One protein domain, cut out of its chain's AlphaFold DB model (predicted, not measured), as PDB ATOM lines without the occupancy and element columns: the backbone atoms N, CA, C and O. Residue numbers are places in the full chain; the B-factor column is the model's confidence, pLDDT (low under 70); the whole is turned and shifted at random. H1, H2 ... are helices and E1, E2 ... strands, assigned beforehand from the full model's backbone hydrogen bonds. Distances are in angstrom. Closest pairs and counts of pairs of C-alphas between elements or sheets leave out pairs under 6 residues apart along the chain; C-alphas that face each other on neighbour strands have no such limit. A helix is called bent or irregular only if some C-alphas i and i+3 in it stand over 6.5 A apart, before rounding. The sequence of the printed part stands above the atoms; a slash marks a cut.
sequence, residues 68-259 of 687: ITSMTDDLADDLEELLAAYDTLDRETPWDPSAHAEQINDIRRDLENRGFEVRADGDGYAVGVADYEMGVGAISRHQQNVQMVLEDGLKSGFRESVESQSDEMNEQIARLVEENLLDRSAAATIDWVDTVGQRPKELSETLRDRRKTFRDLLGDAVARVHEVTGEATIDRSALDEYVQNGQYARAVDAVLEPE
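What this domain is: This is residues 68 to 259 of the 687 residues of an uncharacterized protein of Halobellus sp. Atlit-31R (UniProt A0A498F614). Look first for a long rod built along one helix, H3. H1, H2 and the small strand hairpin E1 E2 gather along its first part, and H4, H5, H6 and H7 along its other end. The 192 printed residues are mostly helix, in the order H1 H2 E1 E2 H3 H4 H5 H6 H7, with one antiparallel sheet, E1 - E2. The whole is loose, with a radius of gyration of the C-alphas of 22.8 A and spans of 75 by 26 by 23 A.

Where its parts are: Find C-alpha 68 at (48.239, 17.767, -12.449); from there H1, residues 68 to 92, runs 35.4 A. H2, residues 97 to 112, is irregular, with C-alphas 99 and 102 7.3 A apart, and has a kink of 28 degrees near residue 104. Next come E1, residues 116 to 121, and E2, residues 124 to 129. At C-alpha 136, (44.168, 21.402, -8.653), H3 begins and runs 59.9 A to residue 178. H4 is residues 184 to 187, and H5, residues 200 to 229, is 42.8 A long. H6 is residues 236 to 244; H7, residues 248 to 256, ends at (-12.146, 10.225, -30.687).

How they stand to each other: Begin at H3, the hub, which touches five helices. H1, H2 and H3 form an up and down bundle, each helix running against the one before. With residues 136 to 154, H3 touches H1, the closest C-alphas being those of Leu 82 and Leu 150, 5.3 A apart. H2 touches H3, closest at the C-alphas of Pro 97 and Leu 154, 7.0 A. The closest C-alphas of H1 and E2 are those of Ala 76 and Val 127, 5.3 A apart. In the hairpin E1 and E2, find N 117 and O 128 within hydrogen-bond range at 2.8 A. Farther along, H5 touches H3 at a shallow tilt of 16 degrees, the same way, closest at the C-alphas of Val 162 and Leu 207, 6.4 A. H7 touches H3 at the C-alphas of Gln 172 and Ala 249, 6.0 A, and forms a hairpin with H6. H4 touches H3 at the C-alphas of Val 177 and Arg 184, 5.9 A. Every O i to N i+4 pair is within hydrogen-bond range in H1, H5 and H6, against 9 of 12 in H2, 35 of 39 in H3 and 4 of 5 in H7; H4 is too short for one.

The domain as a whole: The C-alphas farthest apart, of Glu 133 and Gly 230, are 75.6 A apart. The printed part has no cut. The link from H4 to H5, residues 188 to 199, is long. Look for pLDDT under 70 at residues 94 and 123 and in residues 130 to 137, 188 to 193 and 230 to 232; the printed part's mean is 82.9.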
ATOM      1  N   ILE A  68      48.899  16.628 -11.801       70.25
ATOM      2  CA  ILE A  68      48.239  17.767 -12.449       70.25
ATOM      3  C   ILE A  68      48.080  17.469 -13.937       70.25
ATOM      4  O   ILE A  68      46.999  17.695 -14.458       70.25
ATOM      5  N   THR A  69      49.106  16.901 -14.579       74.00
ATOM      6  CA  THR A  69      49.037  16.470 -15.982       74.00
ATOM      7  C   THR A  69      47.894  15.479 -16.196       74.00
ATOM      8  O   THR A  69      46.981  15.800 -16.936       74.00
ATOM      9  N   SER A  70      47.842  14.386 -15.419       79.50
ATOM     10  CA  SER A  70      46.739  13.411 -15.491       79.50
ATOM     11  C   SER A  70      45.359  14.045 -15.295       79.50
ATOM     12  O   SER A  70      44.474  13.796 -16.090       79.50
ATOM     13  N   MET A  71      45.172  14.901 -14.285       77.69
ATOM     14  CA  MET A  71      43.871  15.550 -14.056       77.69
ATOM     15  C   MET A  71      43.477  16.532 -15.170       77.69
ATOM     16  O   MET A  71      42.297  16.806 -15.360       77.69
ATOM     17  N   THR A  72      44.458  17.124 -15.851       81.19
ATOM     18  CA  THR A  72      44.211  18.054 -16.962       81.19
ATOM     19  C   THR A  72      43.883  17.285 -18.239       81.19
ATOM     20  O   THR A  72      43.002  17.722 -18.972       81.19
ATOM     21  N   ASP A  73      44.536  16.139 -18.456       82.75
ATOM     22  CA  ASP A  73      44.220  15.198 -19.534       82.75
ATOM     23  C   ASP A  73      42.806  14.616 -19.337       82.75
ATOM     24  O   ASP A  73      41.991  14.711 -20.245       82.75
ATOM     25  N   ASP A  74      42.452  14.168 -18.122       85.31
ATOM     26  CA  ASP A  74      41.098  13.676 -17.805       85.31
ATOM     27  C   ASP A  74      40.015  14.748 -18.083       85.31
ATOM     28  O   ASP A  74      38.951  14.454 -18.613       85.31
ATOM     29  N   LEU A  75      40.286  16.021 -17.757       85.00
ATOM     30  CA  LEU A  75      39.370  17.133 -18.050       85.00
ATOM     31  C   LEU A  75      39.268  17.438 -19.556       85.00
ATOM     32  O   LEU A  75      38.220  17.902 -20.014       85.00
ATOM     33  N   ALA A  76      40.347  17.237 -20.315       84.00
ATOM     34  CA  ALA A  76      40.328  17.375 -21.767       84.00
ATOM     35  C   ALA A  76      39.454  16.282 -22.398       84.00
ATOM     36  O   ALA A  76      38.590  16.612 -23.212       84.00
ATOM     37  N   ASP A  77      39.616  15.036 -21.945       85.31
ATOM     38  CA  ASP A  77      38.812  13.885 -22.364       85.31
ATOM     39  C   ASP A  77      37.321  14.095 -22.024       85.31
ATOM     40  O   ASP A  77      36.460  13.927 -22.887       85.31
ATOM     41  N   ASP A  78      37.003  14.565 -20.811       87.00
ATOM     42  CA  ASP A  78      35.622  14.861 -20.398       87.00
ATOM     43  C   ASP A  78      34.986  15.974 -21.267       87.00
ATOM     44  O   ASP A  78      33.797  15.921 -21.600       87.00
ATOM     45  N   LEU A  79      35.757  17.008 -21.646       86.88
ATOM     46  CA  LEU A  79      35.275  18.087 -22.522       86.88
ATOM     47  C   LEU A  79      35.067  17.596 -23.960       86.88
ATOM     48  O   LEU A  79      34.100  18.006 -24.609       86.88
ATOM     49  N   GLU A  80      35.964  16.749 -24.459       87.44
ATOM     50  CA  GLU A  80      35.819  16.092 -25.757       87.44
ATOM     51  C   GLU A  80      34.539  15.250 -25.790       87.44
ATOM     52  O   GLU A  80      33.726  15.411 -26.706       87.44
ATOM     53  N   GLU A  81      34.301  14.441 -24.751       88.31
ATOM     54  CA  GLU A  81      33.084  13.641 -24.609       88.31
ATOM     55  C   GLU A  81      31.830  14.522 -24.541       88.31
ATOM     56  O   GLU A  81      30.840  14.223 -25.208       88.31
ATOM     57  N   LEU A  82      31.864  15.643 -23.809       88.00
ATOM     58  CA  LEU A  82      30.747  16.589 -23.737       88.00
ATOM     59  C   LEU A  82      30.370  17.153 -25.112       88.00
ATOM     60  O   LEU A  82      29.191  17.168 -25.479       88.00
ATOM     61  N   LEU A  83      31.357  17.629 -25.871       88.06
ATOM     62  CA  LEU A  83      31.125  18.226 -27.187       88.06
ATOM     63  C   LEU A  83      30.668  17.179 -28.208       88.06
ATOM     64  O   LEU A  83      29.743  17.443 -28.979       88.06
ATOM     65  N   ALA A  84      31.266  15.985 -28.180       85.62
ATOM     66  CA  ALA A  84      30.849  14.857 -29.005       85.62
ATOM     67  C   ALA A  84      29.426  14.387 -28.663       85.62
ATOM     68  O   ALA A  84      28.641  14.112 -29.569       85.62
ATOM     69  N   ALA A  85      29.055  14.339 -27.380       85.75
ATOM     70  CA  ALA A  85      27.713  13.958 -26.945       85.75
ATOM     71  C   ALA A  85      26.656  14.983 -27.377       85.75
ATOM     72  O   ALA A  85      25.617  14.585 -27.897       85.75
ATOM     73  N   TYR A  86      26.924  16.284 -27.210       87.81
ATOM     74  CA  TYR A  86      26.026  17.353 -27.662       87.81
ATOM     75  C   TYR A  86      25.734  17.239 -29.157       87.81
ATOM     76  O   TYR A  86      24.584  17.245 -29.580       87.81
ATOM     77  N   ASP A  87      26.785  17.094 -29.951       85.25
ATOM     78  CA  ASP A  87      26.695  17.063 -31.402       85.25
ATOM     79  C   ASP A  87      26.084  15.748 -31.926       85.25
ATOM     80  O   ASP A  87      25.280  15.763 -32.857       85.25
ATOM     81  N   THR A  88      26.364  14.619 -31.267       83.69
ATOM     82  CA  THR A  88      25.672  13.348 -31.536       83.69
ATOM     83  C   THR A  88      24.173  13.477 -31.264       83.69
ATOM     84  O   THR A  88      23.362  13.041 -32.078       83.69
ATOM     85  N   LEU A  89      23.785  14.087 -30.140       84.69
ATOM     86  CA  LEU A  89      22.380  14.275 -29.783       84.69
ATOM     87  C   LEU A  89      21.669  15.225 -30.756       84.69
ATOM     88  O   LEU A  89      20.583  14.890 -31.217       84.69
ATOM     89  N   ASP A  90      22.304  16.336 -31.132       85.12
ATOM     90  CA  ASP A  90      21.766  17.328 -32.076       85.12
ATOM     91  C   ASP A  90      21.563  16.757 -33.492       85.12
ATOM     92  O   ASP A  90      20.569  17.043 -34.159       85.12
ATOM     93  N   ARG A  91      22.497  15.920 -33.969       80.38
ATOM     94  CA  ARG A  91      22.448  15.376 -35.338       80.38
ATOM     95  C   ARG A  91      21.663  14.079 -35.465       80.38
ATOM     96  O   ARG A  91      20.991  13.867 -36.475       80.38
ATOM     97  N   GLU A  92      21.834  13.160 -34.518       74.69
ATOM     98  CA  GLU A  92      21.342  11.783 -34.654       74.69
ATOM     99  C   GLU A  92      19.995  11.556 -33.967       74.69
ATOM    100  O   GLU A  92      19.361  10.519 -34.196       74.69
ATOM    101  N   THR A  93      19.538  12.505 -33.146       73.50
ATOM    102  CA  THR A  93      18.313  12.350 -32.362       73.50
ATOM    103  C   THR A  93      17.317  13.473 -32.651       73.50
ATOM    104  O   THR A  93      17.705  14.576 -33.013       73.50
ATOM    105  N   PRO A  94      16.004  13.211 -32.517       67.56
ATOM    106  CA  PRO A  94      14.976  14.239 -32.662       67.56
ATOM    107  C   PRO A  94      14.832  15.128 -31.413       67.56
ATOM    108  O   PRO A  94      13.902  15.929 -31.352       67.56
ATOM    109  N   TRP A  95      15.675  14.943 -30.392       81.44
ATOM    110  CA  TRP A  95      15.695  15.781 -29.198       81.44
ATOM    111  C   TRP A  95      16.550  17.018 -29.456       81.44
ATOM    112  O   TRP A  95      17.611  16.908 -30.056       81.44
ATOM    113  N   ASP A  96      16.083  18.178 -29.003       82.25
ATOM    114  CA  ASP A  96      16.781  19.449 -29.178       82.25
ATOM    115  C   ASP A  96      17.667  19.745 -27.951       82.25
ATOM    116  O   ASP A  96      17.138  20.135 -26.903       82.25
ATOM    117  N   PRO A  97      19.006  19.588 -28.039       83.50
ATOM    118  CA  PRO A  97      19.909  19.885 -26.932       83.50
ATOM    119  C   PRO A  97      20.199  21.389 -26.780       83.50
ATOM    120  O   PRO A  97      20.984  21.765 -25.902       83.50
ATOM    121  N   SER A  98      19.612  22.270 -27.603       82.94
ATOM    122  CA  SER A  98      19.970  23.696 -27.676       82.94
ATOM    123  C   SER A  98      19.826  24.452 -26.354       82.94
ATOM    124  O   SER A  98      20.561  25.412 -26.115       82.94
ATOM    125  N   ALA A  99      18.970  23.973 -25.445       83.88
ATOM    126  CA  ALA A  99      18.854  24.484 -24.079       83.88
ATOM    127  C   ALA A  99      20.188  24.449 -23.299       83.88
ATOM    128  O   ALA A  99      20.396  25.263 -22.401       83.88
ATOM    129  N   HIS A 100      21.112  23.555 -23.665       87.06
ATOM    130  CA  HIS A 100      22.443  23.421 -23.064       87.06
ATOM    131  C   HIS A 100      23.556  24.086 -23.890       87.06
ATOM    132  O   HIS A 100      24.693  24.183 -23.422       87.06
ATOM    133  N   ALA A 101      23.258  24.585 -25.094       85.62
ATOM    134  CA  ALA A 101      24.259  25.119 -26.018       85.62
ATOM    135  C   ALA A 101      25.018  26.326 -25.446       85.62
ATOM    136  O   ALA A 101      26.235  26.428 -25.607       85.62
ATOM    137  N   GLU A 102      24.321  27.247 -24.775       85.81
ATOM    138  CA  GLU A 102      24.944  28.426 -24.154       85.81
ATOM    139  C   GLU A 102      25.904  28.009 -23.031       85.81
ATOM    140  O   GLU A 102      27.068  28.409 -23.025       85.81
ATOM    141  N   GLN A 103      25.463  27.099 -22.158       86.94
ATOM    142  CA  GLN A 103      26.257  26.582 -21.044       86.94
ATOM    143  C   GLN A 103      27.509  25.819 -21.512       86.94
ATOM    144  O   GLN A 103      28.588  25.991 -20.944       86.94
ATOM    145  N   ILE A 104      27.397  25.006 -22.566       89.81
ATOM    146  CA  ILE A 104      28.526  24.265 -23.154       89.81
ATOM    147  C   ILE A 104      29.525  25.225 -23.812       89.81
ATOM    148  O   ILE A 104      30.737  25.073 -23.643       89.81
ATOM    149  N   ASN A 105      29.038  26.250 -24.520       87.81
ATOM    150  CA  ASN A 105      29.896  27.277 -25.112       87.81
ATOM    151  C   ASN A 105      30.642  28.091 -24.045       87.81
ATOM    152  O   ASN A 105      31.818  28.408 -24.242       87.81
ATOM    153  N   ASP A 106      29.995  28.395 -22.919       87.19
ATOM    154  CA  ASP A 106      30.626  29.068 -21.783       87.19
ATOM    155  C   ASP A 106      31.725  28.207 -21.153       87.19
ATOM    156  O   ASP A 106      32.830  28.704 -20.929       87.19
ATOM    157  N   ILE A 107      31.471  26.910 -20.939       88.00
ATOM    158  CA  ILE A 107      32.476  25.952 -20.448       88.00
ATOM    159  C   ILE A 107      33.670  25.883 -21.406       88.00
ATOM    160  O   ILE A 107      34.815  26.010 -20.963       88.00
ATOM    161  N   ARG A 108      33.420  25.749 -22.717       88.38
ATOM    162  CA  ARG A 108      34.475  25.718 -23.742       88.38
ATOM    163  C   ARG A 108      35.327  26.983 -23.694       88.38
ATOM    164  O   ARG A 108      36.545  26.899 -23.589       88.38
ATOM    165  N   ARG A 109      34.690  28.157 -23.722       87.12
ATOM    166  CA  ARG A 109      35.383  29.452 -23.719       87.12
ATOM    167  C   ARG A 109      36.198  29.665 -22.443       87.12
ATOM    168  O   ARG A 109      37.288  30.232 -22.489       87.12
ATOM    169  N   ASP A 110      35.671  29.240 -21.300       86.31
ATOM    170  CA  ASP A 110      36.341  29.357 -20.006       86.31
ATOM    171  C   ASP A 110      37.572  28.437 -19.905       86.31
ATOM    172  O   ASP A 110      38.573  28.820 -19.298       86.31
ATOM    173  N   LEU A 111      37.542  27.262 -20.543       85.25
ATOM    174  CA  LEU A 111      38.690  26.352 -20.635       85.25
ATOM    175  C   LEU A 111      39.722  26.814 -21.678       85.25
ATOM    176  O   LEU A 111      40.920  26.794 -21.388       85.25
ATOM    177  N   GLU A 112      39.288  27.335 -22.829       84.31
ATOM    178  CA  GLU A 112      40.173  27.937 -23.841       84.31
ATOM    179  C   GLU A 112      40.977  29.117 -23.274       84.31
ATOM    180  O   GLU A 112      42.194  29.202 -23.446       84.31
ATOM    181  N   ASN A 113      40.327  29.993 -22.498       83.81
ATOM    182  CA  ASN A 113      40.987  31.116 -21.818       83.81
ATOM    183  C   ASN A 113      42.036  30.683 -20.778       83.81
ATOM    184  O   ASN A 113      42.771  31.532 -20.269       83.81
ATOM    185  N   ARG A 114      42.089  29.394 -20.422       79.62
ATOM    186  CA  ARG A 114      42.999  28.830 -19.414       79.62
ATOM    187  C   ARG A 114      43.991  27.817 -19.983       79.62
ATOM    188  O   ARG A 114      44.613  27.084 -19.213       79.62
ATOM    189  N   GLY A 115      44.156  27.812 -21.305       76.50
ATOM    190  CA  GLY A 115      45.227  27.085 -21.982       76.50
ATOM    191  C   GLY A 115      44.833  25.736 -22.577       76.50
ATOM    192  O   GLY A 115      45.725  25.008 -23.014       76.50
ATOM    193  N   PHE A 116      43.538  25.402 -22.613       83.12
ATOM    194  CA  PHE A 116      43.034  24.295 -23.428       83.12
ATOM    195  C   PHE A 116      42.862  24.753 -24.880       83.12
ATOM    196  O   PHE A 116      42.482  25.888 -25.153       83.12
ATOM    197  N   GLU A 117      43.122  23.865 -25.826       82.56
ATOM    198  CA  GLU A 117      42.884  24.092 -27.245       82.56
ATOM    199  C   GLU A 117      41.853  23.084 -27.731       82.56
ATOM    200  O   GLU A 117      42.133  21.888 -27.784       82.56
ATOM    201  N   VAL A 118      40.677  23.569 -28.118       82.94
ATOM    202  CA  VAL A 118      39.640  22.737 -28.729       82.94
ATOM    203  C   VAL A 118      39.735  22.882 -30.241       82.94
ATOM    204  O   VAL A 118      39.637  23.985 -30.783       82.94
ATOM    205  N   ARG A 119      39.939  21.770 -30.945       82.06
ATOM    206  CA  ARG A 119      39.920  21.721 -32.411       82.06
ATOM    207  C   ARG A 119      38.850  20.745 -32.867       82.06
ATOM    208  O   ARG A 119      38.666  19.703 -32.255       82.06
ATOM    209  N   ALA A 120      38.160  21.075 -33.952       73.50
ATOM    210  CA  ALA A 120      37.358  20.085 -34.658       73.50
ATOM    211  C   ALA A 120      38.307  19.130 -35.401       73.50
ATOM    212  O   ALA A 120      39.208  19.603 -36.105       73.50
ATOM    213  N   ASP A 121      38.112  17.824 -35.244       72.50
ATOM    214  CA  ASP A 121      38.870  16.784 -35.943       72.50
ATOM    215  C   ASP A 121      37.906  15.811 -36.632       72.50
ATOM    216  O   ASP A 121      37.274  14.965 -36.000       72.50
ATOM    217  N   GLY A 122      37.745  15.973 -37.948       72.31
ATOM    218  CA  GLY A 122      36.768  15.211 -38.727       72.31
ATOM    219  C   GLY A 122      35.336  15.412 -38.219       72.31
ATOM    220  O   GLY A 122      34.832  16.533 -38.233       72.31
ATOM    221  N   ASP A 123      34.706  14.315 -37.787       59.34
ATOM    222  CA  ASP A 123      33.346  14.288 -37.228       59.34
ATOM    223  C   ASP A 123      33.315  14.457 -35.695       59.34
ATOM    224  O   ASP A 123      32.245  14.355 -35.099       59.34
ATOM    225  N   GLY A 124      34.463  14.711 -35.054       70.44
ATOM    226  CA  GLY A 124      34.597  14.852 -33.603       70.44
ATOM    227  C   GLY A 124      35.398  16.081 -33.172       70.44
ATOM    228  O   GLY A 124      35.627  17.025 -33.936       70.44
ATOM    229  N   TYR A 125      35.831  16.063 -31.916       77.94
ATOM    230  CA  TYR A 125      36.641  17.108 -31.301       77.94
ATOM    231  C   TYR A 125      37.960  16.501 -30.831       77.94
ATOM    232  O   TYR A 125      38.001  15.331 -30.491       77.94
ATOM    233  N   ALA A 126      39.025  17.295 -30.827       76.75
ATOM    234  CA  ALA A 126      40.283  16.966 -30.177       76.75
ATOM    235  C   ALA A 126      40.611  18.095 -29.201       76.75
ATOM    236  O   ALA A 126      40.733  19.261 -29.611       76.75
ATOM    237  N   VAL A 127      40.737  17.762 -27.918       78.44
ATOM    238  CA  VAL A 127      41.042  18.729 -26.858       78.44
ATOM    239  C   VAL A 127      42.478  18.524 -26.377       78.44
ATOM    240  O   VAL A 127      42.845  17.466 -25.883       78.44
ATOM    241  N   GLY A 128      43.323  19.544 -26.546       72.00
ATOM    242  CA  GLY A 128      44.724  19.526 -26.117       72.00
ATOM    243  C   GLY A 128      45.030  20.564 -25.041       72.00
ATOM    244  O   GLY A 128      44.284  21.524 -24.857       72.00
ATOM    245  N   VAL A 129      46.165  20.414 -24.359       73.69
ATOM    246  CA  VAL A 129      46.643  21.359 -23.338       73.69
ATOM    247  C   VAL A 129      47.904  22.054 -23.853       73.69
ATOM    248  O   VAL A 129      48.929  21.403 -24.054       73.69
ATOM    249  N   ALA A 130      47.841  23.366 -24.088       62.25
ATOM    250  CA  ALA A 130      48.947  24.133 -24.667       62.25
ATOM    251  C   ALA A 130      49.833  24.808 -23.611       62.25
ATOM    252  O   ALA A 130      51.048  24.622 -23.628       62.25
ATOM    253  N   ASP A 131      49.241  25.578 -22.691       62.66
ATOM    254  CA  ASP A 131      49.971  26.254 -21.607       62.66
ATOM    255  C   ASP A 131      49.037  26.469 -20.404       62.66
ATOM    256  O   ASP A 131      48.204  27.374 -20.381       62.66
ATOM    257  N   TYR A 132      49.094  25.552 -19.439       63.91
ATOM    258  CA  TYR A 132      48.095  25.440 -18.377       63.91
ATOM    259  C   TYR A 132      48.450  26.300 -17.148       63.91
ATOM    260  O   TYR A 132      49.467  26.084 -16.486       63.91
ATOM    261  N   GLU A 133      47.555  27.226 -16.782       59.19
ATOM    262  CA  GLU A 133      47.674  28.100 -15.601       59.19
ATOM    263  C   GLU A 133      46.501  27.906 -14.617       59.19
ATOM    264  O   GLU A 133      45.679  28.797 -14.398       59.19
ATOM    265  N   MET A 134      46.388  26.738 -13.979       62.38
ATOM    266  CA  MET A 134      45.362  26.517 -12.947       62.38
ATOM    267  C   MET A 134      45.866  25.694 -11.748       62.38
ATOM    268  O   MET A 134      46.807  24.905 -11.818       62.38
ATOM    269  N   GLY A 135      45.217  25.858 -10.593       65.56
ATOM    270  CA  GLY A 135      45.431  24.994  -9.426       65.56
ATOM    271  C   GLY A 135      44.538  23.747  -9.457       65.56
ATOM    272  O   GLY A 135      43.460  23.778 -10.039       65.56
ATOM    273  N   VAL A 136      44.925  22.679  -8.746       68.12
ATOM    274  CA  VAL A 136      44.168  21.402  -8.653       68.12
ATOM    275  C   VAL A 136      42.680  21.598  -8.305       68.12
ATOM    276  O   VAL A 136      41.816  20.928  -8.860       68.12
ATOM    277  N   GLY A 137      42.354  22.548  -7.421       68.75
ATOM    278  CA  GLY A 137      40.963  22.848  -7.051       68.75
ATOM    279  C   GLY A 137      40.149  23.588  -8.123       68.75
ATOM    280  O   GLY A 137      38.932  23.686  -8.005       68.75
ATOM    281  N   ALA A 138      40.789  24.149  -9.152       75.25
ATOM    282  CA  ALA A 138      40.096  24.680 -10.323       75.25
ATOM    283  C   ALA A 138      39.792  23.555 -11.323       75.25
ATOM    284  O   ALA A 138      38.638  23.451 -11.721       75.25
ATOM    285  N   ILE A 139      40.752  22.657 -11.611       77.50
ATOM    286  CA  ILE A 139      40.524  21.479 -12.478       77.50
ATOM    287  C   ILE A 139      39.330  20.671 -11.990       77.50
ATOM    288  O   ILE A 139      38.382  20.481 -12.734       77.50
ATOM    289  N   SER A 140      39.330  20.276 -10.714       77.75
ATOM    290  CA  SER A 140      38.256  19.442 -10.165       77.75
ATOM    291  C   SER A 140      36.877  20.110 -10.245       77.75
ATOM    292  O   SER A 140      35.886  19.414 -10.431       77.75
ATOM    293  N   ARG A 141      36.798  21.447 -10.152       83.44
ATOM    294  CA  ARG A 141      35.531  22.177 -10.331       83.44
ATOM    295  C   ARG A 141      35.077  22.190 -11.788       83.44
ATOM    296  O   ARG A 141      33.891  22.033 -12.040       83.44
ATOM    297  N   HIS A 142      35.994  22.372 -12.737       84.44
ATOM    298  CA  HIS A 142      35.654  22.322 -14.160       84.44
ATOM    299  C   HIS A 142      35.293  20.915 -14.611       84.44
ATOM    300  O   HIS A 142      34.317  20.767 -15.331       84.44
ATOM    301  N   GLN A 143      35.996  19.904 -14.105       84.12
ATOM    302  CA  GLN A 143      35.677  18.504 -14.341       84.12
ATOM    303  C   GLN A 143      34.275  18.171 -13.838       84.12
ATOM    304  O   GLN A 143      33.450  17.671 -14.592       84.12
ATOM    305  N   GLN A 144      33.952  18.576 -12.607       84.94
ATOM    306  CA  GLN A 144      32.606  18.411 -12.070       84.94
ATOM    307  C   GLN A 144      31.548  19.156 -12.902       84.94
ATOM    308  O   GLN A 144      30.470  18.620 -13.123       84.94
ATOM    309  N   ASN A 145      31.839  20.369 -13.380       85.75
ATOM    310  CA  ASN A 145      30.902  21.132 -14.210       85.75
ATOM    311  C   ASN A 145      30.681  20.491 -15.588       85.75
ATOM    312  O   ASN A 145      29.540  20.429 -16.036       85.75
ATOM    313  N   VAL A 146      31.743  20.023 -16.253       87.44
ATOM    314  CA  VAL A 146      31.670  19.306 -17.538       87.44
ATOM    315  C   VAL A 146      30.870  18.017 -17.360       87.44
ATOM    316  O   VAL A 146      29.896  17.805 -18.077       87.44
ATOM    317  N   GLN A 147      31.217  17.217 -16.351       87.00
ATOM    318  CA  GLN A 147      30.550  15.954 -16.059       87.00
ATOM    319  C   GLN A 147      29.075  16.150 -15.686       87.00
ATOM    320  O   GLN A 147      28.233  15.384 -16.137       87.00
ATOM    321  N   MET A 148      28.737  17.199 -14.931       87.69
ATOM    322  CA  MET A 148      27.346  17.541 -14.608       87.69
ATOM    323  C   MET A 148      26.537  17.879 -15.869       87.69
ATOM    324  O   MET A 148      25.414  17.415 -16.018       87.69
ATOM    325  N   VAL A 149      27.083  18.660 -16.807       87.25
ATOM    326  CA  VAL A 149      26.361  18.975 -18.056       87.25
ATOM    327  C   VAL A 149      26.261  17.748 -18.969       87.25
ATOM    328  O   VAL A 149      25.224  17.546 -19.596       87.25
ATOM    329  N   LEU A 150      27.298  16.912 -19.022       84.62
ATOM    330  CA  LEU A 150      27.320  15.690 -19.825       84.62
ATOM    331  C   LEU A 150      26.341  14.628 -19.299       84.62
ATOM    332  O   LEU A 150      25.496  14.145 -20.053       84.62
ATOM    333  N   GLU A 151      26.456  14.257 -18.025       85.75
ATOM    334  CA  GLU A 151      25.667  13.185 -17.415       85.75
ATOM    335  C   GLU A 151      24.261  13.661 -17.040       85.75
ATOM    336  O   GLU A 151      23.282  13.083 -17.514       85.75
ATOM    337  N   ASP A 152      24.141  14.737 -16.256       83.31
ATOM    338  CA  ASP A 152      22.846  15.191 -15.725       83.31
ATOM    339  C   ASP A 152      22.078  16.069 -16.726       83.31
ATOM    340  O   ASP A 152      20.850  16.069 -16.735       83.31
ATOM    341  N   GLY A 153      22.781  16.812 -17.585       85.50
ATOM    342  CA  GLY A 153      22.163  17.646 -18.618       85.50
ATOM    343  C   GLY A 153      21.787  16.842 -19.860       85.50
ATOM    344  O   GLY A 153      20.614  16.598 -20.131       85.50
ATOM    345  N   LEU A 154      22.793  16.414 -20.622       86.56
ATOM    346  CA  LEU A 154      22.593  15.807 -21.938       86.56
ATOM    347  C   LEU A 154      22.104  14.357 -21.860       86.56
ATOM    348  O   LEU A 154      21.044  14.037 -22.396       86.56
ATOM    349  N   LYS A 155      22.856  13.462 -21.202       84.75
ATOM    350  CA  LYS A 155      22.518  12.027 -21.162       84.75
ATOM    351  C   LYS A 155      21.236  11.771 -20.368       84.75
ATOM    352  O   LYS A 155      20.374  11.030 -20.841       84.75
ATOM    353  N   SER A 156      21.096  12.367 -19.182       85.31
ATOM    354  CA  SER A 156      19.887  12.229 -18.364       85.31
ATOM    355  C   SER A 156      18.695  12.973 -18.966       85.31
ATOM    356  O   SER A 156      17.615  12.397 -19.012       85.31
ATOM    357  N   GLY A 157      18.878  14.187 -19.500       85.69
ATOM    358  CA  GLY A 157      17.788  14.936 -20.137       85.69
ATOM    359  C   GLY A 157      17.228  14.242 -21.381       85.69
ATOM    360  O   GLY A 157      16.011  14.158 -21.553       85.69
ATOM    361  N   PHE A 158      18.090  13.659 -22.221       87.19
ATOM    362  CA  PHE A 158      17.627  12.848 -23.348       87.19
ATOM    363  C   PHE A 158      16.888  11.585 -22.885       87.19
ATOM    364  O   PHE A 158      15.837  11.247 -23.432       87.19
ATOM    365  N   ARG A 159      17.403  10.907 -21.851       86.94
ATOM    366  CA  ARG A 159      16.755   9.738 -21.248       86.94
ATOM    367  C   ARG A 159      15.355  10.072 -20.725       86.94
ATOM    368  O   ARG A 159      14.402   9.397 -21.102       86.94
ATOM    369  N   GLU A 160      15.232  11.132 -19.935       87.50
ATOM    370  CA  GLU A 160      13.961  11.608 -19.374       87.50
ATOM    371  C   GLU A 160      12.964  11.988 -20.481       87.50
ATOM    372  O   GLU A 160      11.783  11.667 -20.393       87.50
ATOM    373  N   SER A 161      13.436  12.583 -21.580       87.19
ATOM    374  CA  SER A 161      12.602  12.870 -22.756       87.19
ATOM    375  C   SER A 161      12.056  11.602 -23.428       87.19
ATOM    376  O   SER A 161      10.891  11.565 -23.829       87.19
ATOM    377  N   VAL A 162      12.870  10.546 -23.556       88.38
ATOM    378  CA  VAL A 162      12.434   9.255 -24.123       88.38
ATOM    379  C   VAL A 162      11.426   8.557 -23.207       88.38
ATOM    380  O   VAL A 162      10.433   8.018 -23.706       88.38
ATOM    381  N   GLU A 163      11.655   8.585 -21.893       88.12
ATOM    382  CA  GLU A 163      10.724   8.060 -20.883       88.12
ATOM    383  C   GLU A 163       9.395   8.810 -20.933       88.12
ATOM    384  O   GLU A 163       8.361   8.194 -21.172       88.12
ATOM    385  N   SER A 164       9.431  10.141 -20.847       89.56
ATOM    386  CA  SER A 164       8.239  10.992 -20.862       89.56
ATOM    387  C   SER A 164       7.391  10.792 -22.118       89.56
ATOM    388  O   SER A 164       6.172  10.674 -22.019       89.56
ATOM    389  N   GLN A 165       8.008  10.702 -23.299       89.56
ATOM    390  CA  GLN A 165       7.265  10.432 -24.532       89.56
ATOM    391  C   GLN A 165       6.687   9.016 -24.576       89.56
ATOM    392  O   GLN A 165       5.625   8.804 -25.161       89.56
ATOM    393  N   SER A 166       7.387   8.037 -24.002       88.62
ATOM    394  CA  SER A 166       6.890   6.661 -23.925       88.62
ATOM    395  C   SER A 166       5.696   6.556 -22.982       88.62
ATOM    396  O   SER A 166       4.713   5.903 -23.328       88.62
ATOM    397  N   ASP A 167       5.753   7.248 -21.847       88.62
ATOM    398  CA  ASP A 167       4.652   7.344 -20.892       88.62
ATOM    399  C   ASP A 167       3.444   8.061 -21.502       88.62
ATOM    400  O   ASP A 167       2.321   7.575 -21.377       88.62
ATOM    401  N   GLU A 168       3.660   9.147 -22.252       90.81
ATOM    402  CA  GLU A 168       2.576   9.842 -22.953       90.81
ATOM    403  C   GLU A 168       1.915   8.933 -24.002       90.81
ATOM    404  O   GLU A 168       0.691   8.822 -24.036       90.81
ATOM    405  N   MET A 169       2.694   8.215 -24.823       90.56
ATOM    406  CA  MET A 169       2.143   7.238 -25.776       90.56
ATOM    407  C   MET A 169       1.302   6.159 -25.074       90.56
ATOM    408  O   MET A 169       0.232   5.800 -25.570       90.56
ATOM    409  N   ASN A 170       1.755   5.668 -23.917       90.00
ATOM    410  CA  ASN A 170       1.032   4.684 -23.111       90.00
ATOM    411  C   ASN A 170      -0.291   5.224 -22.569       90.00
ATOM    412  O   ASN A 170      -1.318   4.555 -22.682       90.00
ATOM    413  N   GLU A 171      -0.283   6.438 -22.025       91.81
ATOM    414  CA  GLU A 171      -1.491   7.116 -21.553       91.81
ATOM    415  C   GLU A 171      -2.506   7.284 -22.690       91.81
ATOM    416  O   GLU A 171      -3.688   6.973 -22.537       91.81
ATOM    417  N   GLN A 172      -2.047   7.710 -23.868       94.31
ATOM    418  CA  GLN A 172      -2.923   7.920 -25.017       94.31
ATOM    419  C   GLN A 172      -3.483   6.605 -25.591       94.31
ATOM    420  O   GLN A 172      -4.646   6.561 -25.993       94.31
ATOM    421  N   ILE A 173      -2.719   5.507 -25.573       92.19
ATOM    422  CA  ILE A 173      -3.253   4.175 -25.909       92.19
ATOM    423  C   ILE A 173      -4.279   3.718 -24.878       92.19
ATOM    424  O   ILE A 173      -5.306   3.162 -25.262       92.19
ATOM    425  N   ALA A 174      -4.041   3.961 -23.586       90.06
ATOM    426  CA  ALA A 174      -4.992   3.600 -22.542       90.06
ATOM    427  C   ALA A 174      -6.354   4.279 -22.763       90.06
ATOM    428  O   ALA A 174      -7.377   3.611 -22.633       90.06
ATOM    429  N   ARG A 175      -6.370   5.543 -23.209       91.62
ATOM    430  CA  ARG A 175      -7.604   6.248 -23.605       91.62
ATOM    431  C   ARG A 175      -8.324   5.571 -24.777       91.62
ATOM    432  O   ARG A 175      -9.533   5.387 -24.730       91.62
ATOM    433  N   LEU A 176      -7.600   5.151 -25.820       91.62
ATOM    434  CA  LEU A 176      -8.198   4.414 -26.948       91.62
ATOM    435  C   LEU A 176      -8.763   3.046 -26.526       91.62
ATOM    436  O   LEU A 176      -9.768   2.593 -27.073       91.62
ATOM    437  N   VAL A 177      -8.122   2.380 -25.562       90.56
ATOM    438  CA  VAL A 177      -8.606   1.122 -24.973       90.56
ATOM    439  C   VAL A 177      -9.855   1.354 -24.121       90.56
ATOM    440  O   VAL A 177     -10.795   0.566 -24.204       90.56
ATOM    441  N   GLU A 178      -9.887   2.422 -23.323       87.88
ATOM    442  CA  GLU A 178     -11.047   2.818 -22.513       87.88
ATOM    443  C   GLU A 178     -12.281   3.072 -23.391       87.88
ATOM    444  O   GLU A 178     -13.360   2.555 -23.112       87.88
ATOM    445  N   GLU A 179     -12.093   3.733 -24.532       87.50
ATOM    446  CA  GLU A 179     -13.151   3.995 -25.516       87.50
ATOM    447  C   GLU A 179     -13.489   2.779 -26.406       87.50
ATOM    448  O   GLU A 179     -14.360   2.850 -27.274       87.50
ATOM    449  N   ASN A 180     -12.850   1.624 -26.173       87.50
ATOM    450  CA  ASN A 180     -13.019   0.372 -26.925       87.50
ATOM    451  C   ASN A 180     -12.683   0.470 -28.425       87.50
ATOM    452  O   ASN A 180     -13.218  -0.279 -29.248       87.50
ATOM    453  N   LEU A 181     -11.778   1.376 -28.790       88.31
ATOM    454  CA  LEU A 181     -11.199   1.438 -30.133       88.31
ATOM    455  C   LEU A 181     -10.028   0.472 -30.311       88.31
ATOM    456  O   LEU A 181      -9.709   0.104 -31.440       88.31
ATOM    457  N   LEU A 182      -9.416   0.057 -29.202       89.25
ATOM    458  CA  LEU A 182      -8.359  -0.944 -29.145       89.25
ATOM    459  C   LEU A 182      -8.666  -2.004 -28.087       89.25
ATOM    460  O   LEU A 182      -9.286  -1.726 -27.061       89.25
ATOM    461  N   ASP A 183      -8.173  -3.220 -28.315       83.69
ATOM    462  CA  ASP A 183      -8.248  -4.295 -27.330       83.69
ATOM    463  C   ASP A 183      -7.366  -3.997 -26.112       83.69
ATOM    464  O   ASP A 183      -6.292  -3.407 -26.228       83.69
ATOM    465  N   ARG A 184      -7.734  -4.513 -24.930       79.69
ATOM    466  CA  ARG A 184      -6.907  -4.368 -23.712       79.69
ATOM    467  C   ARG A 184      -5.486  -4.920 -23.866       79.69
ATOM    468  O   ARG A 184      -4.577  -4.452 -23.190       79.69
ATOM    469  N   SER A 185      -5.272  -5.888 -24.759       81.00
ATOM    470  CA  SER A 185      -3.933  -6.393 -25.087       81.00
ATOM    471  C   SER A 185      -3.058  -5.369 -25.816       81.00
ATOM    472  O   SER A 185      -1.835  -5.460 -25.732       81.00
ATOM    473  N   ALA A 186      -3.645  -4.371 -26.486       78.00
ATOM    474  CA  ALA A 186      -2.898  -3.289 -27.125       78.00
ATOM    475  C   ALA A 186      -2.130  -2.448 -26.093       78.00
ATOM    476  O   ALA A 186      -0.970  -2.114 -26.323       78.00
ATOM    477  N   ALA A 187      -2.714  -2.208 -24.914       70.19
ATOM    478  CA  ALA A 187      -2.032  -1.521 -23.813       70.19
ATOM    479  C   ALA A 187      -0.800  -2.293 -23.303       70.19
ATOM    480  O   ALA A 187       0.152  -1.687 -22.829       70.19
ATOM    481  N   ALA A 188      -0.779  -3.621 -23.448       69.44
ATOM    482  CA  ALA A 188       0.381  -4.446 -23.105       69.44
ATOM    483  C   ALA A 188       1.464  -4.468 -24.203       69.44
ATOM    484  O   ALA A 188       2.534  -5.034 -23.999       69.44
ATOM    485  N   THR A 189       1.194  -3.888 -25.378       67.88
ATOM    486  CA  THR A 189       2.110  -3.920 -26.533       67.88
ATOM    487  C   THR A 189       3.207  -2.856 -26.428       67.88
ATOM    488  O   THR A 189       4.277  -3.009 -27.018       67.88
ATOM    489  N   ILE A 190       2.978  -1.796 -25.649       64.44
ATOM    490  CA  ILE A 190       3.974  -0.764 -25.360       64.44
ATOM    491  C   ILE A 190       4.441  -0.947 -23.905       64.44
ATOM    492  O   ILE A 190       3.931  -0.337 -22.975       64.44
ATOM    493  N   ASP A 191       5.404  -1.852 -23.707       65.69
ATOM    494  CA  ASP A 191       5.961  -2.192 -22.383       65.69
ATOM    495  C   ASP A 191       6.664  -0.985 -21.721       65.69
ATOM    496  O   ASP A 191       6.929   0.020 -22.382       65.69
ATOM    497  N   TRP A 192       7.033  -1.052 -20.445       64.88
ATOM    498  CA  TRP A 192       7.871  -0.018 -19.819       64.88
ATOM    499  C   TRP A 192       9.269   0.029 -20.474       64.88
ATOM    500  O   TRP A 192       9.806  -1.000 -20.891       64.88
ATOM    501  N   VAL A 193       9.860   1.222 -20.630       69.25
ATOM    502  CA  VAL A 193      11.217   1.360 -21.191       69.25
ATOM    503  C   VAL A 193      12.241   1.265 -20.071       69.25
ATOM    504  O   VAL A 193      12.343   2.181 -19.263       69.25
ATOM    505  N   ASP A 194      13.068   0.219 -20.083       73.50
ATOM    506  CA  ASP A 194      14.294   0.220 -19.284       73.50
ATOM    507  C   ASP A 194      15.377   1.033 -19.994       73.50
ATOM    508  O   ASP A 194      16.053   0.554 -20.902       73.50
ATOM    509  N   THR A 195      15.527   2.288 -19.603       75.75
ATOM    510  CA  THR A 195      16.524   3.207 -20.159       75.75
ATOM    511  C   THR A 195      17.884   3.138 -19.457       75.75
ATOM    512  O   THR A 195      18.829   3.846 -19.849       75.75
ATOM    513  N   VAL A 196      18.012   2.332 -18.398       74.56
ATOM    514  CA  VAL A 196      19.204   2.307 -17.549       74.56
ATOM    515  C   VAL A 196      20.366   1.679 -18.316       74.56
ATOM    516  O   VAL A 196      20.294   0.561 -18.814       74.56
ATOM    517  N   GLY A 197      21.476   2.414 -18.418       71.19
ATOM    518  CA  GLY A 197      22.691   1.942 -19.090       71.19
ATOM    519  C   GLY A 197      22.637   1.916 -20.625       71.19
ATOM    520  O   GLY A 197      23.633   1.537 -21.239       71.19
ATOM    521  N   GLN A 198      21.533   2.343 -21.249       79.25
ATOM    522  CA  GLN A 198      21.428   2.426 -22.709       79.25
ATOM    523  C   GLN A 198      22.157   3.646 -23.287       79.25
ATOM    524  O   GLN A 198      22.215   4.716 -22.668       79.25
ATOM    525  N   ARG A 199      22.684   3.496 -24.509       78.19
ATOM    526  CA  ARG A 199      23.343   4.579 -25.260       78.19
ATOM    527  C   ARG A 199      22.322   5.436 -26.030       78.19
ATOM    528  O   ARG A 199      21.282   4.918 -26.433       78.19
ATOM    529  N   PRO A 200      22.625   6.712 -26.344       74.44
ATOM    530  CA  PRO A 200      21.688   7.609 -27.037       74.44
ATOM    531  C   PRO A 200      21.119   7.072 -28.359       74.44
ATOM    532  O   PRO A 200      19.939   7.251 -28.663       74.44
ATOM    533  N   LYS A 201      21.937   6.359 -29.138       77.81
ATOM    534  CA  LYS A 201      21.500   5.736 -30.391       77.81
ATOM    535  C   LYS A 201      20.477   4.613 -30.172       77.81
ATOM    536  O   LYS A 201      19.482   4.557 -30.886       77.81
ATOM    537  N   GLU A 202      20.693   3.773 -29.160       83.31
ATOM    538  CA  GLU A 202      19.790   2.669 -28.785       83.31
ATOM    539  C   GLU A 202      18.449   3.219 -28.272       83.31
ATOM    540  O   GLU A 202      17.381   2.757 -28.677       83.31
ATOM    541  N   LEU A 203      18.497   4.284 -27.466       82.69
ATOM    542  CA  LEU A 203      17.313   5.009 -26.996       82.69
ATOM    543  C   LEU A 203      16.537   5.663 -28.155       82.69
ATOM    544  O   LEU A 203      15.308   5.612 -28.190       82.69
ATOM    545  N   SER A 204      17.237   6.225 -29.144       82.50
ATOM    546  CA  SER A 204      16.618   6.812 -30.342       82.50
ATOM    547  C   SER A 204      15.953   5.767 -31.240       82.50
ATOM    548  O   SER A 204      14.880   6.012 -31.794       82.50
ATOM    549  N   GLU A 205      16.579   4.599 -31.399       84.62
ATOM    550  CA  GLU A 205      15.992   3.451 -32.099       84.62
ATOM    551  C   GLU A 205      14.746   2.943 -31.362       84.62
ATOM    552  O   GLU A 205      13.691   2.818 -31.982       84.62
ATOM    553  N   THR A 206      14.824   2.797 -30.037       86.56
ATOM    554  CA  THR A 206      13.691   2.413 -29.180       86.56
ATOM    555  C   THR A 206      12.513   3.379 -29.320       86.56
ATOM    556  O   THR A 206      11.376   2.949 -29.525       86.56
ATOM    557  N   LEU A 207      12.762   4.691 -29.262       85.75
ATOM    558  CA  LEU A 207      11.711   5.698 -29.425       85.75
ATOM    559  C   LEU A 207      11.088   5.646 -30.829       85.75
ATOM    560  O   LEU A 207       9.870   5.770 -30.971       85.75
ATOM    561  N   ARG A 208      11.895   5.435 -31.876       87.44
ATOM    562  CA  ARG A 208      11.407   5.307 -33.259       87.44
ATOM    563  C   ARG A 208      10.490   4.096 -33.423       87.44
ATOM    564  O   ARG A 208       9.428   4.231 -34.035       87.44
ATOM    565  N   ASP A 209      10.883   2.953 -32.874       88.62
ATOM    566  CA  ASP A 209      10.085   1.727 -32.918       88.62
ATOM    567  C   ASP A 209       8.769   1.906 -32.158       88.62
ATOM    568  O   ASP A 209       7.711   1.545 -32.666       88.62
ATOM    569  N   ARG A 210       8.792   2.582 -31.005       87.75
ATOM    570  CA  ARG A 210       7.573   2.890 -30.242       87.75
ATOM    571  C   ARG A 210       6.630   3.830 -30.964       87.75
ATOM    572  O   ARG A 210       5.443   3.536 -31.044       87.75
ATOM    573  N   ARG A 211       7.138   4.910 -31.562       89.62
ATOM    574  CA  ARG A 211       6.318   5.800 -32.401       89.62
ATOM    575  C   ARG A 211       5.690   5.052 -33.573       89.62
ATOM    576  O   ARG A 211       4.581   5.380 -33.985       89.62
ATOM    577  N   LYS A 212       6.390   4.057 -34.128       90.88
ATOM    578  CA  LYS A 212       5.834   3.186 -35.166       90.88
ATOM    579  C   LYS A 212       4.710   2.311 -34.608       90.88
ATOM    580  O   LYS A 212       3.630   2.343 -35.178       90.88
ATOM    581  N   THR A 213       4.922   1.620 -33.488       91.19
ATOM    582  CA  THR A 213       3.875   0.820 -32.827       91.19
ATOM    583  C   THR A 213       2.654   1.667 -32.474       91.19
ATOM    584  O   THR A 213       1.531   1.270 -32.760       91.19
ATOM    585  N   PHE A 214       2.861   2.862 -31.916       91.88
ATOM    586  CA  PHE A 214       1.788   3.806 -31.612       91.88
ATOM    587  C   PHE A 214       0.994   4.185 -32.868       91.88
ATOM    588  O   PHE A 214      -0.232   4.166 -32.848       91.88
ATOM    589  N   ARG A 215       1.676   4.478 -33.984       92.31
ATOM    590  CA  ARG A 215       1.030   4.766 -35.273       92.31
ATOM    591  C   ARG A 215       0.229   3.575 -35.801       92.31
ATOM    592  O   ARG A 215      -0.874   3.774 -36.298       92.31
ATOM    593  N   ASP A 216       0.780   2.368 -35.709       92.25
ATOM    594  CA  ASP A 216       0.111   1.151 -36.173       92.25
ATOM    595  C   ASP A 216      -1.189   0.926 -35.372       92.25
ATOM    596  O   ASP A 216      -2.257   0.782 -35.967       92.25
ATOM    597  N   LEU A 217      -1.133   1.058 -34.040       93.31
ATOM    598  CA  LEU A 217      -2.308   0.992 -33.158       93.31
ATOM    599  C   LEU A 217      -3.320   2.117 -33.431       93.31
ATOM    600  O   LEU A 217      -4.525   1.883 -33.466       93.31
ATOM    601  N   LEU A 218      -2.861   3.342 -33.685       92.56
ATOM    602  CA  LEU A 218      -3.741   4.437 -34.100       92.56
ATOM    603  C   LEU A 218      -4.448   4.104 -35.428       92.56
ATOM    604  O   LEU A 218      -5.622   4.417 -35.613       92.56
ATOM    605  N   GLY A 219      -3.751   3.431 -36.346       91.00
ATOM    606  CA  GLY A 219      -4.304   2.929 -37.601       91.00
ATOM    607  C   GLY A 219      -5.428   1.910 -37.404       91.00
ATOM    608  O   GLY A 219      -6.440   1.996 -38.110       91.00
ATOM    609  N   ASP A 220      -5.275   1.007 -36.434       91.31
ATOM    610  CA  ASP A 220      -6.291   0.026 -36.039       91.31
ATOM    611  C   ASP A 220      -7.516   0.713 -35.416       91.31
ATOM    612  O   ASP A 220      -8.650   0.449 -35.825       91.31
ATOM    613  N   ALA A 221      -7.299   1.682 -34.522       91.38
ATOM    614  CA  ALA A 221      -8.370   2.494 -33.944       91.38
ATOM    615  C   ALA A 221      -9.161   3.246 -35.031       91.38
ATOM    616  O   ALA A 221     -10.391   3.210 -35.057       91.38
ATOM    617  N   VAL A 222      -8.474   3.859 -36.002       90.19
ATOM    618  CA  VAL A 222      -9.114   4.517 -37.156       90.19
ATOM    619  C   VAL A 222      -9.940   3.532 -37.980       90.19
ATOM    620  O   VAL A 222     -11.046   3.874 -38.405       90.19
ATOM    621  N   ALA A 223      -9.427   2.322 -38.225       88.25
ATOM    622  CA  ALA A 223     -10.171   1.290 -38.943       88.25
ATOM    623  C   ALA A 223     -11.457   0.915 -38.193       88.25
ATOM    624  O   ALA A 223     -12.511   0.792 -38.820       88.25
ATOM    625  N   ARG A 224     -11.394   0.834 -36.859       86.81
ATOM    626  CA  ARG A 224     -12.556   0.570 -36.010       86.81
ATOM    627  C   ARG A 224     -13.597   1.686 -36.070       86.81
ATOM    628  O   ARG A 224     -14.787   1.398 -36.199       86.81
ATOM    629  N   VAL A 225     -13.163   2.949 -36.068       87.12
ATOM    630  CA  VAL A 225     -14.066   4.094 -36.272       87.12
ATOM    631  C   VAL A 225     -14.765   4.015 -37.625       87.12
ATOM    632  O   VAL A 225     -15.982   4.195 -37.706       87.12
ATOM    633  N   HIS A 226     -14.023   3.712 -38.692       84.69
ATOM    634  CA  HIS A 226     -14.584   3.602 -40.040       84.69
ATOM    635  C   HIS A 226     -15.594   2.457 -40.158       84.69
ATOM    636  O   HIS A 226     -16.600   2.608 -40.846       84.69
ATOM    637  N   GLU A 227     -15.356   1.329 -39.489       82.81
ATOM    638  CA  GLU A 227     -16.273   0.186 -39.499       82.81
ATOM    639  C   GLU A 227     -17.638   0.534 -38.886       82.81
ATOM    640  O   GLU A 227     -18.672   0.082 -39.377       82.81
ATOM    641  N   VAL A 228     -17.649   1.373 -37.847       79.56
ATOM    642  CA  VAL A 228     -18.875   1.779 -37.145       79.56
ATOM    643  C   VAL A 228     -19.578   2.957 -37.815       79.56
ATOM    644  O   VAL A 228     -20.802   2.964 -37.918       79.56
ATOM    645  N   THR A 229     -18.823   3.959 -38.262       78.50
ATOM    646  CA  THR A 229     -19.392   5.214 -38.781       78.50
ATOM    647  C   THR A 229     -19.604   5.197 -40.292       78.50
ATOM    648  O   THR A 229     -20.443   5.942 -40.789       78.50
ATOM    649  N   GLY A 230     -18.856   4.380 -41.042       66.75
ATOM    650  CA  GLY A 230     -18.890   4.284 -42.507       66.75
ATOM    651  C   GLY A 230     -18.402   5.528 -43.269       66.75
ATOM    652  O   GLY A 230     -17.848   5.388 -44.359       66.75
ATOM    653  N   GLU A 231     -18.584   6.728 -42.710       61.00
ATOM    654  CA  GLU A 231     -18.375   8.031 -43.358       61.00
ATOM    655  C   GLU A 231     -17.291   8.904 -42.697       61.00
ATOM    656  O   GLU A 231     -16.867   9.894 -43.304       61.00
ATOM    657  N   ALA A 232     -16.824   8.580 -41.483       63.91
ATOM    658  CA  ALA A 232     -15.878   9.437 -40.765       63.91
ATOM    659  C   ALA A 232     -14.555   9.562 -41.533       63.91
ATOM    660  O   ALA A 232     -13.814   8.599 -41.698       63.91
ATOM    661  N   THR A 233     -14.248  10.772 -42.002       70.25
ATOM    662  CA  THR A 233     -13.024  11.052 -42.759       70.25
ATOM    663  C   THR A 233     -11.924  11.471 -41.791       70.25
ATOM    664  O   THR A 233     -11.746  12.652 -41.508       70.25
ATOM    665  N   ILE A 234     -11.195  10.494 -41.252       83.38
ATOM    666  CA  ILE A 234     -10.018  10.771 -40.419       83.38
ATOM    667  C   ILE A 234      -8.795  10.938 -41.331       83.38
ATOM    668  O   ILE A 234      -8.424  10.020 -42.067       83.38
ATOM    669  N   ASP A 235      -8.159  12.113 -41.289       85.81
ATOM    670  CA  ASP A 235      -6.959  12.410 -42.078       85.81
ATOM    671  C   ASP A 235      -5.725  11.707 -41.492       85.81
ATOM    672  O   ASP A 235      -5.068  12.197 -40.573       85.81
ATOM    673  N   ARG A 236      -5.381  10.546 -42.064       85.44
ATOM    674  CA  ARG A 236      -4.189   9.782 -41.666       85.44
ATOM    675  C   ARG A 236      -2.885  10.561 -41.825       85.44
ATOM    676  O   ARG A 236      -1.972  10.344 -41.037       85.44
ATOM    677  N   SER A 237      -2.778  11.452 -42.809       87.50
ATOM    678  CA  SER A 237      -1.556  12.238 -42.999       87.50
ATOM    679  C   SER A 237      -1.366  13.248 -41.871       87.50
ATOM    680  O   SER A 237      -0.246  13.402 -41.385       87.50
ATOM    681  N   ALA A 238      -2.450  13.863 -41.394       89.69
ATOM    682  CA  ALA A 238      -2.408  14.736 -40.222       89.69
ATOM    683  C   ALA A 238      -2.048  13.965 -38.937       89.69
ATOM    684  O   ALA A 238      -1.250  14.445 -38.134       89.69
ATOM    685  N   LEU A 239      -2.579  12.749 -38.756       91.31
ATOM    686  CA  LEU A 239      -2.223  11.889 -37.620       91.31
ATOM    687  C   LEU A 239      -0.731  11.534 -37.608       91.31
ATOM    688  O   LEU A 239      -0.074  11.636 -36.571       91.31
ATOM    689  N   ASP A 240      -0.183  11.157 -38.765       90.19
ATOM    690  CA  ASP A 240       1.238  10.843 -38.904       90.19
ATOM    691  C   ASP A 240       2.128  12.043 -38.571       90.19
ATOM    692  O   ASP A 240       3.169  11.873 -37.929       90.19
ATOM    693  N   GLU A 241       1.713  13.247 -38.964       90.81
ATOM    694  CA  GLU A 241       2.399  14.494 -38.629       90.81
ATOM    695  C   GLU A 241       2.373  14.765 -37.117       90.81
ATOM    696  O   GLU A 241       3.413  15.075 -36.531       90.81
ATOM    697  N   TYR A 242       1.229  14.577 -36.450       92.50
ATOM    698  CA  TYR A 242       1.135  14.720 -34.994       92.50
ATOM    699  C   TYR A 242       2.065  13.746 -34.261       92.50
ATOM    700  O   TYR A 242       2.825  14.170 -33.392       92.50
ATOM    701  N   VAL A 243       2.087  12.467 -34.651       90.94
ATOM    702  CA  VAL A 243       2.972  11.456 -34.043       90.94
ATOM    703  C   VAL A 243       4.452  11.777 -34.289       90.94
ATOM    704  O   VAL A 243       5.279  11.605 -33.393       90.94
ATOM    705  N   GLN A 244       4.817  12.264 -35.480       87.38
ATOM    706  CA  GLN A 244       6.201  12.663 -35.779       87.38
ATOM    707  C   GLN A 244       6.670  13.840 -34.916       87.38
ATOM    708  O   GLN A 244       7.819  13.839 -34.468       87.38
ATOM    709  N   ASN A 245       5.770  14.784 -34.640       86.56
ATOM    710  CA  ASN A 245       6.020  15.971 -33.824       86.56
ATOM    711  C   ASN A 245       5.857  15.735 -32.310       86.56
ATOM    712  O   ASN A 245       5.930  16.692 -31.543       86.56
ATOM    713  N   GLY A 246       5.617  14.493 -31.868       84.94
ATOM    714  CA  GLY A 246       5.409  14.163 -30.453       84.94
ATOM    715  C   GLY A 246       4.086  14.676 -29.872       84.94
ATOM    716  O   GLY A 246       3.969  14.824 -28.667       84.94
ATOM    717  N   GLN A 247       3.091  14.976 -30.710       91.94
ATOM    718  CA  GLN A 247       1.767  15.463 -30.307       91.94
ATOM    719  C   GLN A 247       0.771  14.299 -30.181       91.94
ATOM    720  O   GLN A 247      -0.245  14.256 -30.879       91.94
ATOM    721  N   TYR A 248       1.067  13.325 -29.315       93.06
ATOM    722  CA  TYR A 248       0.311  12.067 -29.234       93.06
ATOM    723  C   TYR A 248      -1.139  12.277 -28.783       93.06
ATOM    724  O   TYR A 248      -2.047  11.684 -29.366       93.06
ATOM    725  N   ALA A 249      -1.374  13.168 -27.813       94.06
ATOM    726  CA  ALA A 249      -2.725  13.490 -27.346       94.06
ATOM    727  C   ALA A 249      -3.615  14.021 -28.478       94.06
ATOM    728  O   ALA A 249      -4.738  13.563 -28.662       94.06
ATOM    729  N   ARG A 250      -3.070  14.911 -29.314       93.12
ATOM    730  CA  ARG A 250      -3.789  15.487 -30.456       93.12
ATOM    731  C   ARG A 250      -4.102  14.453 -31.538       93.12
ATOM    732  O   ARG A 250      -5.141  14.550 -32.188       93.12
ATOM    733  N   ALA A 251      -3.215  13.475 -31.729       93.50
ATOM    734  CA  ALA A 251      -3.459  12.360 -32.636       93.50
ATOM    735  C   ALA A 251      -4.633  11.493 -32.152       93.50
ATOM    736  O   ALA A 251      -5.500  11.153 -32.950       93.50
ATOM    737  N   VAL A 252      -4.695  11.174 -30.855       94.38
ATOM    738  CA  VAL A 252      -5.805  10.400 -30.276       94.38
ATOM    739  C   VAL A 252      -7.108  11.185 -30.262       94.38
ATOM    740  O   VAL A 252      -8.134  10.640 -30.662       94.38
ATOM    741  N   ASP A 253      -7.080  12.464 -29.892       92.88
ATOM    742  CA  ASP A 253      -8.282  13.302 -29.868       92.88
ATOM    743  C   ASP A 253      -8.957  13.354 -31.250       92.88
ATOM    744  O   ASP A 253     -10.169  13.201 -31.338       92.88
ATOM    745  N   ALA A 254      -8.183  13.443 -32.338       89.75
ATOM    746  CA  ALA A 254      -8.712  13.418 -33.707       89.75
ATOM    747  C   ALA A 254      -9.379  12.081 -34.101       89.75
ATOM    748  O   ALA A 254     -10.201  12.049 -35.017       89.75
ATOM    749  N   VAL A 255      -9.036  10.972 -33.435       90.56
ATOM    750  CA  VAL A 255      -9.695   9.666 -33.623       90.56
ATOM    751  C   VAL A 255     -10.966   9.557 -32.774       90.56
ATOM    752  O   VAL A 255     -11.915   8.902 -33.198       90.56
ATOM    753  N   LEU A 256     -11.003  10.213 -31.611       87.69
ATOM    754  CA  LEU A 256     -12.146  10.225 -30.687       87.69
ATOM    755  C   LEU A 256     -13.229  11.258 -31.048       87.69
ATOM    756  O   LEU A 256     -14.363  11.132 -30.601       87.69
ATOM    757  N   GLU A 257     -12.894  12.273 -31.845       82.06
ATOM    758  CA  GLU A 257     -13.778  13.389 -32.216       82.06
ATOM    759  C   GLU A 257     -15.056  13.037 -33.019       82.06
ATOM    760  O   GLU A 257     -16.040  13.770 -32.886       82.06
ATOM    761  N   PRO A 258     -15.117  11.978 -33.855       78.50
ATOM    762  CA  PRO A 258     -16.315  11.681 -34.644       78.50
ATOM    763  C   PRO A 258     -17.561  11.411 -33.780       78.50
ATOM    764  O   PRO A 258     -17.555  10.527 -32.927       78.50
ATOM    765  N   GLU A 259     -18.666  12.120 -34.046       71.88
ATOM    766  CA  GLU A 259     -19.963  11.823 -33.421       71.88
ATOM    767  C   GLU A 259     -20.500  10.472 -33.916       71.88
ATOM    768  O   GLU A 259     -20.691  10.262 -35.117       71.88
TER     769      GLU A 259